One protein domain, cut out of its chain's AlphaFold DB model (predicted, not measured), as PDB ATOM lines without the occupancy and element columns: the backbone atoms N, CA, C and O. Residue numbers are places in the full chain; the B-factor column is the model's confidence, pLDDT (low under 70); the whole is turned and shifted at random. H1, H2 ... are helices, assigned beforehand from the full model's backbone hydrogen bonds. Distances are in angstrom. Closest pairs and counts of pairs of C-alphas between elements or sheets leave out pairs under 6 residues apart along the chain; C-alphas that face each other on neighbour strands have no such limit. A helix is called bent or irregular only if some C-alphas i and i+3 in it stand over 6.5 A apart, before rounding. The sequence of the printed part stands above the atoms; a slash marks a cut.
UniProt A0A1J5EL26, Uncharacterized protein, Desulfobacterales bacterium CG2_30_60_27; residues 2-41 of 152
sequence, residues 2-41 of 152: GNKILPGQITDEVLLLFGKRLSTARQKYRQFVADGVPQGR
ATOM      1  N   GLY A   2      81.172 180.099  75.417       64.50
ATOM      2  CA  GLY A   2      82.021 179.551  76.474       64.50
ATOM      3  C   GLY A   2      81.975 180.430  77.723       64.50
ATOM      4  O   GLY A   2      81.107 181.287  77.862       64.50
ATOM      5  N   ASN A   3      82.960 180.269  78.598       72.94
ATOM      6  CA  ASN A   3      83.072 181.054  79.832       72.94
ATOM      7  C   ASN A   3      83.700 182.445  79.612       72.94
ATOM      8  O   ASN A   3      84.138 183.079  80.564       72.94
ATOM      9  N   LYS A   4      83.792 182.904  78.358       79.56
ATOM     10  CA  LYS A   4      84.359 184.202  77.987       79.56
ATOM     11  C   LYS A   4      83.297 185.048  77.304       79.56
ATOM     12  O   LYS A   4      82.575 184.551  76.440       79.56
ATOM     13  N   ILE A   5      83.246 186.318  77.685       79.00
ATOM     14  CA  ILE A   5      82.455 187.342  77.007       79.00
ATOM     15  C   ILE A   5      83.267 187.823  75.804       79.00
ATOM     16  O   ILE A   5      84.449 188.133  75.936       79.00
ATOM     17  N   LEU A   6      82.633 187.856  74.636       82.75
ATOM     18  CA  LEU A   6      83.202 188.390  73.403       82.75
ATOM     19  C   LEU A   6      82.426 189.661  73.036       82.75
ATOM     20  O   LEU A   6      81.235 189.552  72.727       82.75
ATOM     21  N   PRO A   7      83.057 190.849  73.072       76.62
ATOM     22  CA  PRO A   7      82.428 192.081  72.607       76.62
ATOM     23  C   PRO A   7      81.962 191.911  71.154       76.62
ATOM     24  O   PRO A   7      82.767 191.585  70.284       76.62
ATOM     25  N   GLY A   8      80.657 192.065  70.906       78.56
ATOM     26  CA  GLY A   8      80.033 191.877  69.588       78.56
ATOM     27  C   GLY A   8      79.316 190.537  69.376       78.56
ATOM     28  O   GLY A   8      78.641 190.365  68.363       78.56
ATOM     29  N   GLN A   9      79.396 189.588  70.316       82.81
ATOM     30  CA  GLN A   9      78.575 188.379  70.253       82.81
ATOM     31  C   GLN A   9      77.172 188.649  70.818       82.81
ATOM     32  O   GLN A   9      77.013 188.792  72.027       82.81
ATOM     33  N   ILE A  10      76.147 188.642  69.961       85.25
ATOM     34  CA  ILE A  10      74.746 188.732  70.396       85.25
ATOM     35  C   ILE A  10      74.292 187.352  70.870       85.25
ATOM     36  O   ILE A  10      73.987 186.456  70.084       85.25
ATOM     37  N   THR A  11      74.317 187.151  72.181       87.50
ATOM     38  CA  THR A  11      74.019 185.856  72.791       87.50
ATOM     39  C   THR A  11      72.535 185.638  73.027       87.50
ATOM     40  O   THR A  11      72.010 184.546  72.792       87.50
ATOM     41  N   ASP A  12      71.858 186.676  73.489       87.56
ATOM     42  CA  ASP A  12      70.539 186.528  74.088       87.56
ATOM     43  C   ASP A  12      69.483 186.245  73.019       87.56
ATOM     44  O   ASP A  12      68.714 185.294  73.159       87.56
ATOM     45  N   GLU A  13      69.536 186.967  71.897       88.62
ATOM     46  CA  GLU A  13      68.671 186.731  70.735       88.62
ATOM     47  C   GLU A  13      68.836 185.315  70.177       88.62
ATOM     48  O   GLU A  13      67.852 184.617  69.933       88.62
ATOM     49  N   VAL A  14      70.084 184.850  70.038       90.50
ATOM     50  CA  VAL A  14      70.372 183.512  69.510       90.50
ATOM     51  C   VAL A  14      69.813 182.438  70.434       90.50
ATOM     52  O   VAL A  14      69.183 181.500  69.957       90.50
ATOM     53  N   LEU A  15      70.016 182.548  71.751       92.38
ATOM     54  CA  LEU A  15      69.527 181.539  72.697       92.38
ATOM     55  C   LEU A  15      68.008 181.531  72.831       92.38
ATOM     56  O   LEU A  15      67.449 180.462  73.088       92.38
ATOM     57  N   LEU A  16      67.340 182.664  72.608       93.81
ATOM     58  CA  LEU A  16      65.882 182.740  72.628       93.81
ATOM     59  C   LEU A  16      65.242 181.775  71.612       93.81
ATOM     60  O   LEU A  16      64.204 181.184  71.906       93.81
ATOM     61  N   LEU A  17      65.907 181.536  70.473       93.69
ATOM     62  CA  LEU A  17      65.478 180.571  69.449       93.69
ATOM     63  C   LEU A  17      65.484 179.115  69.949       93.69
ATOM     64  O   LEU A  17      64.778 178.267  69.410       93.69
ATOM     65  N   PHE A  18      66.263 178.812  70.992       94.56
ATOM     66  CA  PHE A  18      66.426 177.460  71.536       94.56
ATOM     67  C   PHE A  18      65.662 177.245  72.850       94.56
ATOM     68  O   PHE A  18      65.515 176.106  73.301       94.56
ATOM     69  N   GLY A  19      65.129 178.304  73.466       92.94
ATOM     70  CA  GLY A  19      64.206 178.205  74.593       92.94
ATOM     71  C   GLY A  19      64.271 179.378  75.568       92.94
ATOM     72  O   GLY A  19      65.213 180.158  75.587       92.94
ATOM     73  N   LYS A  20      63.265 179.459  76.447       91.44
ATOM     74  CA  LYS A  20      63.122 180.553  77.428       91.44
ATOM     75  C   LYS A  20      64.092 180.464  78.612       91.44
ATOM     76  O   LYS A  20      64.384 181.466  79.249       91.44
ATOM     77  N   ARG A  21      64.552 179.254  78.954       93.88
ATOM     78  CA  ARG A  21      65.487 179.015  80.067       93.88
ATOM     79  C   ARG A  21      66.905 178.897  79.527       93.88
ATOM     80  O   ARG A  21      67.167 178.033  78.692       93.88
ATOM     81  N   LEU A  22      67.819 179.705  80.062       89.81
ATOM     82  CA  LEU A  22      69.206 179.808  79.599       89.81
ATOM     83  C   LEU A  22      69.941 178.457  79.558       89.81
ATOM     84  O   LEU A  22      70.646 178.162  78.594       89.81
ATOM     85  N   SER A  23      69.767 177.621  80.584       90.69
ATOM     86  CA  SER A  23      70.394 176.294  80.660       90.69
ATOM     87  C   SER A  23      69.930 175.379  79.523       90.69
ATOM     88  O   SER A  23      70.754 174.828  78.792       90.69
ATOM     89  N   THR A  24      68.615 175.280  79.322       93.88
ATOM     90  CA  THR A  24      68.000 174.477  78.258       93.88
ATOM     91  C   THR A  24      68.342 175.015  76.870       93.88
ATOM     92  O   THR A  24      68.670 174.234  75.980       93.88
ATOM     93  N   ALA A  25      68.322 176.337  76.684       94.25
ATOM     94  CA  ALA A  25      68.675 176.975  75.421       94.25
ATOM     95  C   ALA A  25      70.123 176.666  75.019       94.25
ATOM     96  O   ALA A  25      70.388 176.291  73.880       94.25
ATOM     97  N   ARG A  26      71.064 176.737  75.971       93.06
ATOM     98  CA  ARG A  26      72.472 176.383  75.730       93.06
ATOM     99  C   ARG A  26      72.641 174.912  75.359       93.06
ATOM    100  O   ARG A  26      73.422 174.615  74.460       93.06
ATOM    101  N   GLN A  27      71.934 174.005  76.035       94.19
ATOM    102  CA  GLN A  27      71.968 172.576  75.713       94.19
ATOM    103  C   GLN A  27      71.459 172.320  74.289       94.19
ATOM    104  O   GLN A  27      72.153 171.691  73.496       94.19
ATOM    105  N   LYS A  28      70.287 172.864  73.947       96.19
ATOM    106  CA  LYS A  28      69.674 172.705  72.622       96.19
ATOM    107  C   LYS A  28      70.491 173.350  71.506       96.19
ATOM    108  O   LYS A  28      70.639 172.747  70.453       96.19
ATOM    109  N   TYR A  29      71.081 174.520  71.747       94.00
ATOM    110  CA  TYR A  29      72.005 175.150  70.804       94.00
ATOM    111  C   TYR A  29      73.216 174.254  70.513       94.00
ATOM    112  O   TYR A  29      73.579 174.066  69.357       94.00
ATOM    113  N   ARG A  30      73.832 173.658  71.546       93.81
ATOM    114  CA  ARG A  30      74.957 172.728  71.346       93.81
ATOM    115  C   ARG A  30      74.541 171.486  70.570       93.81
ATOM    116  O   ARG A  30      75.302 171.066  69.708       93.81
ATOM    117  N   GLN A  31      73.361 170.937  70.860       95.81
ATOM    118  CA  GLN A  31      72.829 169.799  70.111       95.81
ATOM    119  C   GLN A  31      72.638 170.161  68.637       95.81
ATOM    120  O   GLN A  31      73.174 169.479  67.780       95.81
ATOM    121  N   PHE A  32      71.995 171.293  68.345       94.81
ATOM    122  CA  PHE A  32      71.816 171.787  66.979       94.81
ATOM    123  C   PHE A  32      73.147 171.951  66.229       94.81
ATOM    124  O   PHE A  32      73.264 171.561  65.069       94.81
ATOM    125  N   VAL A  33      74.173 172.500  66.892       92.62
ATOM    126  CA  VAL A  33      75.517 172.603  66.308       92.62
ATOM    127  C   VAL A  33      76.102 171.214  66.048       92.62
ATOM    128  O   VAL A  33      76.620 170.983  64.960       92.62
ATOM    129  N   ALA A  34      76.000 170.289  67.006       95.00
ATOM    130  CA  ALA A  34      76.492 168.920  66.860       95.00
ATOM    131  C   ALA A  34      75.796 168.174  65.709       95.00
ATOM    132  O   ALA A  34      76.477 167.527  64.921       95.00
ATOM    133  N   ASP A  35      74.482 168.337  65.551       95.12
ATOM    134  CA  ASP A  35      73.694 167.762  64.452       95.12
ATOM    135  C   ASP A  35      74.075 168.368  63.085       95.12
ATOM    136  O   ASP A  35      73.918 167.738  62.034       95.12
ATOM    137  N   GLY A  36      74.580 169.604  63.085       90.44
ATOM    138  CA  GLY A  36      75.064 170.304  61.897       90.44
ATOM    139  C   GLY A  36      76.463 169.877  61.443       90.44
ATOM    140  O   GLY A  36      76.735 169.901  60.245       90.44
ATOM    141  N   VAL A  37      77.347 169.463  62.361       91.25
ATOM    142  CA  VAL A  37      78.752 169.119  62.046       91.25
ATOM    143  C   VAL A  37      78.877 168.025  60.967       91.25
ATOM    144  O   VAL A  37      79.627 168.244  60.011       91.25
ATOM    145  N   PRO A  38      78.142 166.893  61.027       94.94
ATOM    146  CA  PRO A  38      78.222 165.844  60.009       94.94
ATOM    147  C   PRO A  38      77.769 166.281  58.612       94.94
ATOM    148  O   PRO A  38      78.142 165.650  57.629       94.94
ATOM    149  N   GLN A  39      76.978 167.356  58.502       89.75
ATOM    150  CA  GLN A  39      76.457 167.841  57.218       89.75
ATOM    151  C   GLN A  39      77.541 168.512  56.357       89.75
ATOM    152  O   GLN A  39      77.318 168.772  55.175       89.75
ATOM    153  N   GLY A  40      78.717 168.789  56.930       88.00
ATOM    154  CA  GLY A  40      79.865 169.310  56.199       88.00
ATOM    155  C   GLY A  40      79.592 170.653  55.515       88.00
ATOM    156  O   GLY A  40      78.938 171.546  56.056       88.00
ATOM    157  N   ARG A  41      80.150 170.827  54.312       82.44
ATOM    158  CA  ARG A  41      80.037 172.077  53.555       82.44
ATOM    159  C   ARG A  41      78.706 172.136  52.800       82.44
ATOM    160  O   ARG A  41      78.514 171.433  51.815       82.44
TER     161      ARG A  41
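AT A GLANCE: This is residues 2 to 41 of the 152 residues of an uncharacterized protein of Desulfobacterales bacterium CG2_30_60_27 (UniProt A0A1J5EL26). One long helix, H2, has the short helix H1 packed on its beginning, residues 22 to 29; the rest of H2 from residue 33 on sticks out at one end, and the tail of residues 2 to 11 sticks out beyond H1. The printed part has 40 residues with two named helices, H1 then H2, and no named strand: all helix. It is loose, with a radius of gyration of the C-alphas of 11.4 A and spans of 28 by 23 by 17 A.

HOW THE PARTS SIT: Start at H2, residues 22 to 39, and look at residues 22 to 29, with which alone it touches H1, residues 12 to 16. Their closest C-alphas, those of Leu 15 and Ala 25, are 5.4 A apart. Every O i to N i+4 pair is within hydrogen-bond range in H1, and 12 of 14 in H2.

IN THESE COORDINATES: Find C-alpha 22 at (69.206, 179.808, 79.599); from there H2 runs 26.4 A to C-alpha 39 at (76.457, 167.841, 57.218). H2 is irregular, but only just: C-alphas 35 and 38 are 6.6 A apart. H1 begins at C-alpha 12, (70.539, 186.528, 74.088), and measures 6.2 A.

THE WHOLE: The C-alphas of Arg 21 and Arg 41 are the two farthest apart, 31.0 A. The link from H1 to H2 is tight, and the printed part has no cut. In the B-factor column, residue 2 is under 70.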